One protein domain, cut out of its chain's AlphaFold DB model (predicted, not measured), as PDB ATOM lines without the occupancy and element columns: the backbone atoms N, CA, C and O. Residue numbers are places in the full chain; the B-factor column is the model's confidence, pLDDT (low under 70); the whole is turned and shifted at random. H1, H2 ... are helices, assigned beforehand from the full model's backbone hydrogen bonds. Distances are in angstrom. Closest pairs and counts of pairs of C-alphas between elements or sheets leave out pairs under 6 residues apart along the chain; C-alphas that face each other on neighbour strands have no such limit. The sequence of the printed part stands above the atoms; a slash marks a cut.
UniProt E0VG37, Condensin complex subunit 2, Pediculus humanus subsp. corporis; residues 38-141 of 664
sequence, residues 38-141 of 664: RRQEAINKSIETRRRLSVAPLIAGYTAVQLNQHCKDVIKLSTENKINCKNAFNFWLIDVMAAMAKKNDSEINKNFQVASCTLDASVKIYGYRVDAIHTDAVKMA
ATOM      1  N   ARG A  38     177.185 253.382 131.581       70.81
ATOM      2  CA  ARG A  38     176.639 253.989 132.812       70.81
ATOM      3  C   ARG A  38     176.980 253.190 134.079       70.81
ATOM      4  O   ARG A  38     177.205 253.795 135.128       70.81
ATOM      5  N   ARG A  39     177.057 251.851 134.020       69.81
ATOM      6  CA  ARG A  39     177.533 251.008 135.140       69.81
ATOM      7  C   ARG A  39     179.031 251.180 135.380       69.81
ATOM      8  O   ARG A  39     179.423 251.350 136.531       69.81
ATOM      9  N   GLN A  40     179.853 251.189 134.333       66.69
ATOM     10  CA  GLN A  40     181.290 251.447 134.420       66.69
ATOM     11  C   GLN A  40     181.562 252.866 134.921       66.69
ATOM     12  O   GLN A  40     182.378 253.035 135.816       66.69
ATOM     13  N   GLU A  41     180.820 253.877 134.469       71.25
ATOM     14  CA  GLU A  41     180.867 255.226 135.030       71.25
ATOM     15  C   GLU A  41     180.435 255.269 136.495       71.25
ATOM     16  O   GLU A  41     181.046 255.989 137.277       71.25
ATOM     17  N   ALA A  42     179.403 254.526 136.901       69.75
ATOM     18  CA  ALA A  42     178.989 254.456 138.301       69.75
ATOM     19  C   ALA A  42     180.047 253.752 139.170       69.75
ATOM     20  O   ALA A  42     180.295 254.175 140.301       69.75
ATOM     21  N   ILE A  43     180.718 252.726 138.640       65.94
ATOM     22  CA  ILE A  43     181.851 252.041 139.274       65.94
ATOM     23  C   ILE A  43     183.066 252.971 139.336       65.94
ATOM     24  O   ILE A  43     183.650 253.118 140.405       65.94
ATOM     25  N   ASN A  44     183.393 253.686 138.262       61.12
ATOM     26  CA  ASN A  44     184.492 254.647 138.204       61.12
ATOM     27  C   ASN A  44     184.226 255.845 139.124       61.12
ATOM     28  O   ASN A  44     185.077 256.157 139.947       61.12
ATOM     29  N   LYS A  45     183.014 256.413 139.144       63.41
ATOM     30  CA  LYS A  45     182.568 257.403 140.147       63.41
ATOM     31  C   LYS A  45     182.585 256.819 141.565       63.41
ATOM     32  O   LYS A  45     182.913 257.536 142.506       63.41
ATOM     33  N   SER A  46     182.314 255.525 141.761       56.66
ATOM     34  CA  SER A  46     182.454 254.835 143.059       56.66
ATOM     35  C   SER A  46     183.920 254.624 143.473       56.66
ATOM     36  O   SER A  46     184.234 254.653 144.663       56.66
ATOM     37  N   ILE A  47     184.830 254.429 142.517       52.81
ATOM     38  CA  ILE A  47     186.273 254.271 142.732       52.81
ATOM     39  C   ILE A  47     186.924 255.638 142.958       52.81
ATOM     40  O   ILE A  47     187.733 255.781 143.869       52.81
ATOM     41  N   GLU A  48     186.534 256.668 142.210       47.53
ATOM     42  CA  GLU A  48     186.953 258.053 142.415       47.53
ATOM     43  C   GLU A  48     186.411 258.625 143.721       47.53
ATOM     44  O   GLU A  48     187.167 259.247 144.463       47.53
ATOM     45  N   THR A  49     185.142 258.384 144.068       49.97
ATOM     46  CA  THR A  49     184.627 258.770 145.390       49.97
ATOM     47  C   THR A  49     185.321 257.982 146.496       49.97
ATOM     48  O   THR A  49     185.684 258.593 147.492       49.97
ATOM     49  N   ARG A  50     185.650 256.691 146.319       46.75
ATOM     50  CA  ARG A  50     186.498 255.947 147.277       46.75
ATOM     51  C   ARG A  50     187.929 256.494 147.385       46.75
ATOM     52  O   ARG A  50     188.413 256.648 148.502       46.75
ATOM     53  N   ARG A  51     188.564 256.893 146.276       46.28
ATOM     54  CA  ARG A  51     189.857 257.615 146.249       46.28
ATOM     55  C   ARG A  51     189.769 259.032 146.842       46.28
ATOM     56  O   ARG A  51     190.780 259.568 147.280       46.28
ATOM     57  N   ARG A  52     188.579 259.644 146.885       40.91
ATOM     58  CA  ARG A  52     188.301 260.916 147.585       40.91
ATOM     59  C   ARG A  52     187.859 260.718 149.046       40.91
ATOM     60  O   ARG A  52     187.924 261.669 149.816       40.91
ATOM     61  N   LEU A  53     187.448 259.511 149.440       44.59
ATOM     62  CA  LEU A  53     187.072 259.138 150.813       44.59
ATOM     63  C   LEU A  53     188.270 258.663 151.653       44.59
ATOM     64  O   LEU A  53     188.183 258.650 152.880       44.59
ATOM     65  N   SER A  54     189.406 258.330 151.036       50.22
ATOM     66  CA  SER A  54     190.670 258.104 151.743       50.22
ATOM     67  C   SER A  54     191.279 259.429 152.222       50.22
ATOM     68  O   SER A  54     192.141 259.996 151.556       50.22
ATOM     69  N   VAL A  55     190.811 259.920 153.378       49.91
ATOM     70  CA  VAL A  55     191.439 260.955 154.243       49.91
ATOM     71  C   VAL A  55     191.604 262.366 153.633       49.91
ATOM     72  O   VAL A  55     191.733 263.338 154.375       49.91
ATOM     73  N   ALA A  56     191.484 262.546 152.316       48.78
ATOM     74  CA  ALA A  56     191.610 263.837 151.634       48.78
ATOM     75  C   ALA A  56     190.738 264.982 152.219       48.78
ATOM     76  O   ALA A  56     191.252 266.099 152.318       48.78
ATOM     77  N   PRO A  57     189.490 264.756 152.692       51.16
ATOM     78  CA  PRO A  57     188.694 265.804 153.340       51.16
ATOM     79  C   PRO A  57     189.251 266.269 154.696       51.16
ATOM     80  O   PRO A  57     188.998 267.400 155.093       51.16
ATOM     81  N   LEU A  58     190.025 265.429 155.399       50.97
ATOM     82  CA  LEU A  58     190.698 265.805 156.652       50.97
ATOM     83  C   LEU A  58     191.943 266.658 156.379       50.97
ATOM     84  O   LEU A  58     192.204 267.611 157.106       50.97
ATOM     85  N   ILE A  59     192.668 266.371 155.294       55.38
ATOM     86  CA  ILE A  59     193.844 267.151 154.871       55.38
ATOM     87  C   ILE A  59     193.429 268.547 154.373       55.38
ATOM     88  O   ILE A  59     194.146 269.516 154.610       55.38
ATOM     89  N   ALA A  60     192.252 268.676 153.751       57.12
ATOM     90  CA  ALA A  60     191.736 269.945 153.226       57.12
ATOM     91  C   ALA A  60     191.510 271.045 154.290       57.12
ATOM     92  O   ALA A  60     191.440 272.219 153.936       57.12
ATOM     93  N   GLY A  61     191.408 270.686 155.576       61.50
ATOM     94  CA  GLY A  61     191.267 271.642 156.682       61.50
ATOM     95  C   GLY A  61     192.587 272.165 157.267       61.50
ATOM     96  O   GLY A  61     192.554 273.063 158.106       61.50
ATOM     97  N   TYR A  62     193.739 271.616 156.864       68.19
ATOM     98  CA  TYR A  62     195.041 271.937 157.458       68.19
ATOM     99  C   TYR A  62     195.894 272.784 156.516       68.19
ATOM    100  O   TYR A  62     196.114 272.446 155.354       68.19
ATOM    101  N   THR A  63     196.451 273.875 157.042       74.19
ATOM    102  CA  THR A  63     197.448 274.667 156.307       74.19
ATOM    103  C   THR A  63     198.727 273.850 156.094       74.19
ATOM    104  O   THR A  63     199.095 273.020 156.929       74.19
ATOM    105  N   ALA A  64     199.464 274.117 155.010       70.56
ATOM    106  CA  ALA A  64     200.714 273.407 154.705       70.56
ATOM    107  C   ALA A  64     201.750 273.482 155.849       70.56
ATOM    108  O   ALA A  64     202.506 272.538 156.070       70.56
ATOM    109  N   VAL A  65     201.743 274.570 156.627       76.75
ATOM    110  CA  VAL A  65     202.594 274.741 157.815       76.75
ATOM    111  C   VAL A  65     202.195 273.772 158.934       76.75
ATOM    112  O   VAL A  65     203.056 273.084 159.482       76.75
ATOM    113  N   GLN A  66     200.898 273.657 159.241       79.25
ATOM    114  CA  GLN A  66     200.390 272.699 160.234       79.25
ATOM    115  C   GLN A  66     200.619 271.246 159.791       79.25
ATOM    116  O   GLN A  66     200.943 270.397 160.618       79.25
ATOM    117  N   LEU A  67     200.506 270.969 158.488       79.06
ATOM    118  CA  LEU A  67     200.776 269.660 157.893       79.06
ATOM    119  C   LEU A  67     202.241 269.234 158.095       79.06
ATOM    120  O   LEU A  67     202.518 268.132 158.570       79.06
ATOM    121  N   ASN A  68     203.176 270.140 157.796       77.44
ATOM    122  CA  ASN A  68     204.610 269.929 157.992       77.44
ATOM    123  C   ASN A  68     204.985 269.799 159.475       77.44
ATOM    124  O   ASN A  68     205.855 268.997 159.818       77.44
ATOM    125  N   GLN A  69     204.316 270.539 160.364       83.69
ATOM    126  CA  GLN A  69     204.497 270.386 161.807       83.69
ATOM    127  C   GLN A  69     204.017 269.007 162.285       83.69
ATOM    128  O   GLN A  69     204.782 268.293 162.930       83.69
ATOM    129  N   HIS A  70     202.819 268.574 161.873       83.81
ATOM    130  CA  HIS A  70     202.311 267.235 162.179       83.81
ATOM    131  C   HIS A  70     203.264 266.139 161.679       83.81
ATOM    132  O   HIS A  70     203.556 265.205 162.420       83.81
ATOM    133  N   CYS A  71     203.830 266.264 160.472       83.94
ATOM    134  CA  CYS A  71     204.818 265.302 159.975       83.94
ATOM    135  C   CYS A  71     206.061 265.215 160.871       83.94
ATOM    136  O   CYS A  71     206.481 264.111 161.219       83.94
ATOM    137  N   LYS A  72     206.619 266.355 161.303       86.50
ATOM    138  CA  LYS A  72     207.764 266.394 162.234       86.50
ATOM    139  C   LYS A  72     207.427 265.743 163.578       86.50
ATOM    140  O   LYS A  72     208.226 264.957 164.090       86.50
ATOM    141  N   ASP A  73     206.240 266.012 164.115       88.25
ATOM    142  CA  ASP A  73     205.780 265.433 165.379       88.25
ATOM    143  C   ASP A  73     205.566 263.912 165.267       88.25
ATOM    144  O   ASP A  73     205.964 263.162 166.160       88.25
ATOM    145  N   VAL A  74     205.031 263.422 164.144       88.94
ATOM    146  CA  VAL A  74     204.876 261.980 163.881       88.94
ATOM    147  C   VAL A  74     206.226 261.282 163.695       88.94
ATOM    148  O   VAL A  74     206.423 260.198 164.245       88.94
ATOM    149  N   ILE A  75     207.181 261.896 162.988       88.44
ATOM    150  CA  ILE A  75     208.554 261.372 162.864       88.44
ATOM    151  C   ILE A  75     209.219 261.293 164.248       88.44
ATOM    152  O   ILE A  75     209.834 260.287 164.588       88.44
ATOM    153  N   LYS A  76     209.036 262.301 165.109       91.44
ATOM    154  CA  LYS A  76     209.523 262.252 166.496       91.44
ATOM    155  C   LYS A  76     208.859 261.132 167.313       91.44
ATOM    156  O   LYS A  76     209.535 260.407 168.036       91.44
ATOM    157  N   LEU A  77     207.550 260.927 167.168       90.38
ATOM    158  CA  LEU A  77     206.845 259.816 167.822       90.38
ATOM    159  C   LEU A  77     207.285 258.433 167.298       90.38
ATOM    160  O   LEU A  77     207.218 257.456 168.051       90.38
ATOM    161  N   SER A  78     207.758 258.339 166.048       89.88
ATOM    162  CA  SER A  78     208.288 257.101 165.455       89.88
ATOM    163  C   SER A  78     209.706 256.756 165.928       89.88
ATOM    164  O   SER A  78     210.030 255.569 166.040       89.88
ATOM    165  N   THR A  79     210.537 257.757 166.247       89.12
ATOM    166  CA  THR A  79     211.871 257.554 166.843       89.12
ATOM    167  C   THR A  79     211.788 257.291 168.347       89.12
ATOM    168  O   THR A  79     212.544 256.477 168.871       89.12
ATOM    169  N   GLU A  80     210.805 257.880 169.035       90.75
ATOM    170  CA  GLU A  80     210.485 257.586 170.439       90.75
ATOM    171  C   GLU A  80     209.722 256.253 170.640       90.75
ATOM    172  O   GLU A  80     209.411 255.897 171.776       90.75
ATOM    173  N   ASN A  81     209.414 255.509 169.566       87.62
ATOM    174  CA  ASN A  81     208.635 254.258 169.574       87.62
ATOM    175  C   ASN A  81     207.266 254.368 170.289       87.62
ATOM    176  O   ASN A  81     206.806 253.427 170.934       87.62
ATOM    177  N   LYS A  82     206.588 255.518 170.163       89.88
ATOM    178  CA  LYS A  82     205.276 255.795 170.789       89.88
ATOM    179  C   LYS A  82     204.073 255.503 169.880       89.88
ATOM    180  O   LYS A  82     202.927 255.769 170.253       89.88
ATOM    181  N   ILE A  83     204.315 254.958 168.689       88.62
ATOM    182  CA  ILE A  83     203.271 254.539 167.749       88.62
ATOM    183  C   ILE A  83     202.752 253.159 168.173       88.62
ATOM    184  O   ILE A  83     203.531 252.244 168.399       88.62
ATOM    185  N   ASN A  84     201.431 253.032 168.293       90.88
ATOM    186  CA  ASN A  84     200.725 251.820 168.716       90.88
ATOM    187  C   ASN A  84     199.538 251.564 167.775       90.88
ATOM    188  O   ASN A  84     198.981 252.527 167.243       90.88
ATOM    189  N   CYS A  85     199.050 250.320 167.680       87.19
ATOM    190  CA  CYS A  85     197.874 249.938 166.873       87.19
ATOM    191  C   CYS A  85     196.643 250.844 167.094       87.19
ATOM    192  O   CYS A  85     195.912 251.140 166.157       87.19
ATOM    193  N   LYS A  86     196.433 251.338 168.327       87.00
ATOM    194  CA  LYS A  86     195.328 252.255 168.676       87.00
ATOM    195  C   LYS A  86     195.488 253.683 168.135       87.00
ATOM    196  O   LYS A  86     194.494 254.379 167.989       87.00
ATOM    197  N   ASN A  87     196.720 254.138 167.900       88.94
ATOM    198  CA  ASN A  87     197.027 255.518 167.499       88.94
ATOM    199  C   ASN A  87     197.442 255.625 166.020       88.94
ATOM    200  O   ASN A  87     197.383 256.700 165.438       88.94
ATOM    201  N   ALA A  88     197.833 254.514 165.388       88.31
ATOM    202  CA  ALA A  88     198.342 254.489 164.015       88.31
ATOM    203  C   ALA A  88     197.346 255.019 162.957       88.31
ATOM    204  O   ALA A  88     197.763 255.487 161.897       88.31
ATOM    205  N   PHE A  89     196.040 254.996 163.236       88.38
ATOM    206  CA  PHE A  89     195.012 255.586 162.365       88.38
ATOM    207  C   PHE A  89     194.914 257.118 162.474       88.38
ATOM    208  O   PHE A  89     194.510 257.761 161.511       88.38
ATOM    209  N   ASN A  90     195.346 257.717 163.590       86.94
ATOM    210  CA  ASN A  90     195.301 259.170 163.805       86.94
ATOM    211  C   ASN A  90     196.431 259.925 163.086       86.94
ATOM    212  O   ASN A  90     196.383 261.147 162.991       86.94
ATOM    213  N   PHE A  91     197.459 259.217 162.608       88.56
ATOM    214  CA  PHE A  91     198.601 259.803 161.908       88.56
ATOM    215  C   PHE A  91     198.411 259.713 160.397       88.56
ATOM    216  O   PHE A  91     198.361 258.612 159.850       88.56
ATOM    217  N   TRP A  92     198.361 260.849 159.705       85.38
ATOM    218  CA  TRP A  92     198.075 260.904 158.259       85.38
ATOM    219  C   TRP A  92     199.345 260.906 157.396       85.38
ATOM    220  O   TRP A  92     199.318 261.291 156.231       85.38
ATOM    221  N   LEU A  93     200.480 260.484 157.967       86.88
ATOM    222  CA  LEU A  93     201.803 260.612 157.350       86.88
ATOM    223  C   LEU A  93     201.903 259.941 155.972       86.88
ATOM    224  O   LEU A  93     202.579 260.467 155.100       86.88
ATOM    225  N   ILE A  94     201.213 258.815 155.764       86.12
ATOM    226  CA  ILE A  94     201.191 258.090 154.482       86.12
ATOM    227  C   ILE A  94     200.527 258.948 153.389       86.12
ATOM    228  O   ILE A  94     201.084 259.124 152.307       86.12
ATOM    229  N   ASP A  95     199.372 259.538 153.697       82.81
ATOM    230  CA  ASP A  95     198.598 260.367 152.767       82.81
ATOM    231  C   ASP A  95     199.308 261.704 152.491       82.81
ATOM    232  O   ASP A  95     199.361 262.180 151.355       82.81
ATOM    233  N   VAL A  96     199.939 262.282 153.521       80.25
ATOM    234  CA  VAL A  96     200.766 263.488 153.386       80.25
ATOM    235  C   VAL A  96     202.042 263.211 152.595       80.25
ATOM    236  O   VAL A  96     202.395 264.018 151.742       80.25
ATOM    237  N   MET A  97     202.708 262.069 152.787       77.88
ATOM    238  CA  MET A  97     203.882 261.680 151.997       77.88
ATOM    239  C   MET A  97     203.537 261.550 150.509       77.88
ATOM    240  O   MET A  97     204.274 262.064 149.670       77.88
ATOM    241  N   ALA A  98     202.382 260.964 150.176       75.69
ATOM    242  CA  ALA A  98     201.890 260.914 148.800       75.69
ATOM    243  C   ALA A  98     201.585 262.312 148.220       75.69
ATOM    244  O   ALA A  98     201.778 262.538 147.025       75.69
ATOM    245  N   ALA A  99     201.140 263.266 149.045       71.56
ATOM    246  CA  ALA A  99     200.923 264.653 148.631       71.56
ATOM    247  C   ALA A  99     202.234 265.454 148.481       71.56
ATOM    248  O   ALA A  99     202.353 266.233 147.538       71.56
ATOM    249  N   MET A 100     203.219 265.247 149.363       66.69
ATOM    250  CA  MET A 100     204.549 265.872 149.290       66.69
ATOM    251  C   MET A 100     205.330 265.369 148.069       66.69
ATOM    252  O   MET A 100     205.862 266.175 147.310       66.69
ATOM    253  N   ALA A 101     205.311 264.056 147.810       68.25
ATOM    254  CA  ALA A 101     205.938 263.462 146.628       68.25
ATOM    255  C   ALA A 101     205.353 264.015 145.314       68.25
ATOM    256  O   ALA A 101     206.092 264.287 144.376       68.25
ATOM    257  N   LYS A 102     204.032 264.249 145.258       68.75
ATOM    258  CA  LYS A 102     203.358 264.840 144.086       68.75
ATOM    259  C   LYS A 102     203.620 266.334 143.887       68.75
ATOM    260  O   LYS A 102     203.370 266.834 142.794       68.75
ATOM    261  N   LYS A 103     204.059 267.061 144.917       61.53
ATOM    262  CA  LYS A 103     204.270 268.516 144.844       61.53
ATOM    263  C   LYS A 103     205.655 268.926 144.350       61.53
ATOM    264  O   LYS A 103     205.870 270.116 144.156       61.53
ATOM    265  N   ASN A 104     206.563 267.973 144.114       52.56
ATOM    266  CA  ASN A 104     207.936 268.241 143.672       52.56
ATOM    267  C   ASN A 104     208.654 269.300 144.535       52.56
ATOM    268  O   ASN A 104     209.457 270.082 144.024       52.56
ATOM    269  N   ASP A 105     208.382 269.319 145.848       57.16
ATOM    270  CA  ASP A 105     209.028 270.247 146.778       57.16
ATOM    271  C   ASP A 105     210.540 269.995 146.773       57.16
ATOM    272  O   ASP A 105     211.051 269.008 147.317       57.16
ATOM    273  N   SER A 106     211.263 270.913 146.127       56.91
ATOM    274  CA  SER A 106     212.687 270.754 145.816       56.91
ATOM    275  C   SER A 106     213.589 270.654 147.052       56.91
ATOM    276  O   SER A 106     214.754 270.290 146.920       56.91
ATOM    277  N   GLU A 107     213.067 270.929 148.249       56.56
ATOM    278  CA  GLU A 107     213.759 270.765 149.532       56.56
ATOM    279  C   GLU A 107     213.653 269.345 150.112       56.56
ATOM    280  O   GLU A 107     214.587 268.886 150.771       56.56
ATOM    281  N   ILE A 108     212.553 268.624 149.860       56.53
ATOM    282  CA  ILE A 108     212.360 267.251 150.361       56.53
ATOM    283  C   ILE A 108     213.139 266.269 149.481       56.53
ATOM    284  O   ILE A 108     213.861 265.421 150.000       56.53
ATOM    285  N   ASN A 109     213.093 266.458 148.158       54.50
ATOM    286  CA  ASN A 109     213.854 265.642 147.205       54.50
ATOM    287  C   ASN A 109     215.382 265.831 147.326       54.50
ATOM    288  O   ASN A 109     216.132 264.928 146.970       54.50
ATOM    289  N   LYS A 110     215.861 266.965 147.866       62.31
ATOM    290  CA  LYS A 110     217.295 267.192 148.150       62.31
ATOM    291  C   LYS A 110     217.757 266.596 149.485       62.31
ATOM    292  O   LYS A 110     218.935 266.292 149.637       62.31
ATOM    293  N   ASN A 111     216.852 266.395 150.446       73.12
ATOM    294  CA  ASN A 111     217.183 265.930 151.795       73.12
ATOM    295  C   ASN A 111     216.784 264.461 152.007       73.12
ATOM    296  O   ASN A 111     215.887 264.145 152.793       73.12
ATOM    297  N   PHE A 112     217.507 263.544 151.353       82.81
ATOM    298  CA  PHE A 112     217.254 262.096 151.421       82.81
ATOM    299  C   PHE A 112     217.197 261.538 152.859       82.81
ATOM    300  O   PHE A 112     216.434 260.615 153.129       82.81
ATOM    301  N   GLN A 113     217.931 262.127 153.810       84.50
ATOM    302  CA  GLN A 113     217.865 261.756 155.232       84.50
ATOM    303  C   GLN A 113     216.499 262.059 155.878       84.50
ATOM    304  O   GLN A 113     216.025 261.305 156.724       84.50
ATOM    305  N   VAL A 114     215.843 263.157 155.489       80.25
ATOM    306  CA  VAL A 114     214.491 263.482 155.970       80.25
ATOM    307  C   VAL A 114     213.473 262.565 155.294       80.25
ATOM    308  O   VAL A 114     212.576 262.053 155.964       80.25
ATOM    309  N   ALA A 115     213.649 262.286 153.998       82.69
ATOM    310  CA  ALA A 115     212.817 261.337 153.263       82.69
ATOM    311  C   ALA A 115     212.898 259.911 153.846       82.69
ATOM    312  O   ALA A 115     211.860 259.284 154.053       82.69
ATOM    313  N   SER A 116     214.091 259.416 154.195       86.19
ATOM    314  CA  SER A 116     214.270 258.074 154.766       86.19
ATOM    315  C   SER A 116     213.702 257.947 156.185       86.19
ATOM    316  O   SER A 116     213.016 256.968 156.474       86.19
ATOM    317  N   CYS A 117     213.868 258.958 157.046       86.12
ATOM    318  CA  CYS A 117     213.196 259.009 158.352       86.12
ATOM    319  C   CYS A 117     211.662 259.095 158.227       86.12
ATOM    320  O   CYS A 117     210.937 258.504 159.030       86.12
ATOM    321  N   THR A 118     211.155 259.803 157.212       87.44
ATOM    322  CA  THR A 118     209.714 259.878 156.911       87.44
ATOM    323  C   THR A 118     209.176 258.526 156.433       87.44
ATOM    324  O   THR A 118     208.094 258.113 156.852       87.44
ATOM    325  N   LEU A 119     209.952 257.804 155.618       89.44
ATOM    326  CA  LEU A 119     209.626 256.459 155.144       89.44
ATOM    327  C   LEU A 119     209.646 255.419 156.280       89.44
ATOM    328  O   LEU A 119     208.701 254.651 156.404       89.44
ATOM    329  N   ASP A 120     210.651 255.416 157.163       90.81
ATOM    330  CA  ASP A 120     210.667 254.528 158.343       90.81
ATOM    331  C   ASP A 120     209.444 254.765 159.248       90.81
ATOM    332  O   ASP A 120     208.766 253.825 159.674       90.81
ATOM    333  N   ALA A 121     209.094 256.033 159.483       91.44
ATOM    334  CA  ALA A 121     207.893 256.392 160.226       91.44
ATOM    335  C   ALA A 121     206.606 255.895 159.534       91.44
ATOM    336  O   ALA A 121     205.712 255.381 160.212       91.44
ATOM    337  N   SER A 122     206.509 256.002 158.204       90.25
ATOM    338  CA  SER A 122     205.336 255.552 157.446       90.25
ATOM    339  C   SER A 122     205.206 254.023 157.410       90.25
ATOM    340  O   SER A 122     204.105 253.510 157.619       90.25
ATOM    341  N   VAL A 123     206.317 253.286 157.276       92.56
ATOM    342  CA  VAL A 123     206.363 251.811 157.347       92.56
ATOM    343  C   VAL A 123     205.934 251.308 158.729       92.56
ATOM    344  O   VAL A 123     205.104 250.401 158.819       92.56
ATOM    345  N   LYS A 124     206.405 251.937 159.815       92.38
ATOM    346  CA  LYS A 124     205.946 251.627 161.184       92.38
ATOM    347  C   LYS A 124     204.438 251.835 161.340       92.38
ATOM    348  O   LYS A 124     203.751 250.972 161.882       92.38
ATOM    349  N   ILE A 125     203.904 252.959 160.853       92.81
ATOM    350  CA  ILE A 125     202.460 253.251 160.894       92.81
ATOM    351  C   ILE A 125     201.668 252.213 160.095       92.81
ATOM    352  O   ILE A 125     200.642 251.737 160.581       92.81
ATOM    353  N   TYR A 126     202.143 251.837 158.906       94.69
ATOM    354  CA  TYR A 126     201.522 250.803 158.084       94.69
ATOM    355  C   TYR A 126     201.465 249.455 158.817       94.69
ATOM    356  O   TYR A 126     200.376 248.898 158.950       94.69
ATOM    357  N   GLY A 127     202.583 248.992 159.390       94.44
ATOM    358  CA  GLY A 127     202.633 247.758 160.182       94.44
ATOM    359  C   GLY A 127     201.614 247.749 161.325       94.44
ATOM    360  O   GLY A 127     200.769 246.860 161.395       94.44
ATOM    361  N   TYR A 128     201.584 248.801 162.151       94.06
ATOM    362  CA  TYR A 128     200.621 248.898 163.257       94.06
ATOM    363  C   TYR A 128     199.149 248.989 162.813       94.06
ATOM    364  O   TYR A 128     198.265 248.572 163.567       94.06
ATOM    365  N   ARG A 129     198.859 249.524 161.615       93.69
ATOM    366  CA  ARG A 129     197.508 249.509 161.018       93.69
ATOM    367  C   ARG A 129     197.125 248.108 160.537       93.69
ATOM    368  O   ARG A 129     196.007 247.676 160.807       93.69
ATOM    369  N   VAL A 130     198.039 247.400 159.869       95.00
ATOM    370  CA  VAL A 130     197.839 246.007 159.433       95.00
ATOM    371  C   VAL A 130     197.619 245.097 160.640       95.00
ATOM    372  O   VAL A 130     196.644 244.350 160.651       95.00
ATOM    373  N   ASP A 131     198.428 245.227 161.694       94.69
ATOM    374  CA  ASP A 131     198.251 244.481 162.944       94.69
ATOM    375  C   ASP A 131     196.881 244.747 163.581       94.69
ATOM    376  O   ASP A 131     196.203 243.811 164.006       94.69
ATOM    377  N   ALA A 132     196.434 246.007 163.628       92.56
ATOM    378  CA  ALA A 132     195.110 246.346 164.144       92.56
ATOM    379  C   ALA A 132     194.004 245.622 163.357       92.56
ATOM    380  O   ALA A 132     193.231 244.869 163.955       92.56
ATOM    381  N   ILE A 133     194.003 245.773 162.026       94.62
ATOM    382  CA  ILE A 133     193.034 245.146 161.114       94.62
ATOM    383  C   ILE A 133     193.076 243.620 161.239       94.62
ATOM    384  O   ILE A 133     192.027 242.994 161.330       94.62
ATOM    385  N   HIS A 134     194.264 243.017 161.311       93.69
ATOM    386  CA  HIS A 134     194.425 241.580 161.507       93.69
ATOM    387  C   HIS A 134     193.840 241.126 162.852       93.69
ATOM    388  O   HIS A 134     193.048 240.183 162.886       93.69
ATOM    389  N   THR A 135     194.143 241.811 163.964       91.31
ATOM    390  CA  THR A 135     193.548 241.438 165.261       91.31
ATOM    391  C   THR A 135     192.033 241.611 165.283       91.31
ATOM    392  O   THR A 135     191.355 240.815 165.929       91.31
ATOM    393  N   ASP A 136     191.484 242.609 164.590       90.88
ATOM    394  CA  ASP A 136     190.039 242.822 164.509       90.88
ATOM    395  C   ASP A 136     189.363 241.824 163.558       90.88
ATOM    396  O   ASP A 136     188.298 241.314 163.891       90.88
ATOM    397  N   ALA A 137     190.003 241.430 162.454       94.06
ATOM    398  CA  ALA A 137     189.546 240.342 161.589       94.06
ATOM    399  C   ALA A 137     189.500 239.000 162.339       94.06
ATOM    400  O   ALA A 137     188.485 238.302 162.298       94.06
ATOM    401  N   VAL A 138     190.546 238.675 163.108       91.31
ATOM    402  CA  VAL A 138     190.585 237.478 163.967       91.31
ATOM    403  C   VAL A 138     189.514 237.542 165.066       91.31
ATOM    404  O   VAL A 138     188.823 236.550 165.300       91.31
ATOM    405  N   LYS A 139     189.300 238.704 165.705       91.00
ATOM    406  CA  LYS A 139     188.191 238.903 166.662       91.00
ATOM    407  C   LYS A 139     186.824 238.767 166.002       91.00
ATOM    408  O   LYS A 139     185.928 238.211 166.624       91.00
ATOM    409  N   MET A 140     186.638 239.246 164.772       91.25
ATOM    410  CA  MET A 140     185.373 239.107 164.046       91.25
ATOM    411  C   MET A 140     185.108 237.644 163.686       91.25
ATOM    412  O   MET A 140     184.017 237.156 163.968       91.25
ATOM    413  N   ALA A 141     186.105 236.910 163.182       82.88
ATOM    414  CA  ALA A 141     186.002 235.471 162.929       82.88
ATOM    415  C   ALA A 141     185.688 234.674 164.215       82.88
ATOM    416  O   ALA A 141     184.738 233.889 164.247       82.88
TER     417      ALA A 141
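AT A GLANCE: This is residues 38 to 141 of the 664 residues of the protein "Condensin complex subunit 2" of Pediculus humanus subsp. corporis (UniProt E0VG37). Three helices set steeply to one another, H3, H4 and the long H5, make a small body, and H1 sticks out from it as a free arm, joined through the short H2. H5 passes the starts of H4 and the end part of H3 with residues 117 to 124, and its residues 136 to 141 stick out too. The printed part has 104 residues with five named helices, H1 to H5 in order, and no named strand: all helix. It is loose, with a radius of gyration of the C-alphas of 16.1 A and spans of 46 by 37 by 23 A.

IN THESE COORDINATES: Find C-alpha 38 at (176.639, 253.989, 132.812); from there H1 runs through residues 38 to 53, 21.4 A. H2 is residues 56 to 59. H3, residues 64 to 79, is 22.9 A long, and H4, residues 93 to 102, is 14.0 A. H5 runs 42.6 A through residues 112 to 141, from (217.254, 262.096, 151.421) to (186.002, 235.471, 162.929).

HOW THE PARTS SIT: H1 and H2 meet only through their link; H1 is apart from H3, H4 and H5. H2 is close to but not clearly touching H4, with C-alphas 56 and 95 closest at 7.9 A. H3 touches H4 with residues 67 to 74 alone, closest at C-alphas 71 and 93, 6.2 A, at a steep tilt of 52 degrees, opposite ways. H3 also touches H5, about perpendicular at 73 degrees; look at C-alphas 78 and 121, their closest, 5.3 A. H5 touches H4 with residues 118 to 122 alone, closest at C-alphas 94 and 122, 5.7 A, at a steep tilt of 45 degrees. In H1, H3, H4 and H5 every O i to N i+4 pair is within hydrogen-bond range; H2 is too short for one.

THE WHOLE: The C-alphas of Arg 38 and Glu 80 are farthest apart, 50.7 A. The printed part has no cut. The link from H3 to H4 is long. Look for pLDDT under 70 at residues 39 to 40, 42 to 62 and 100 to 110.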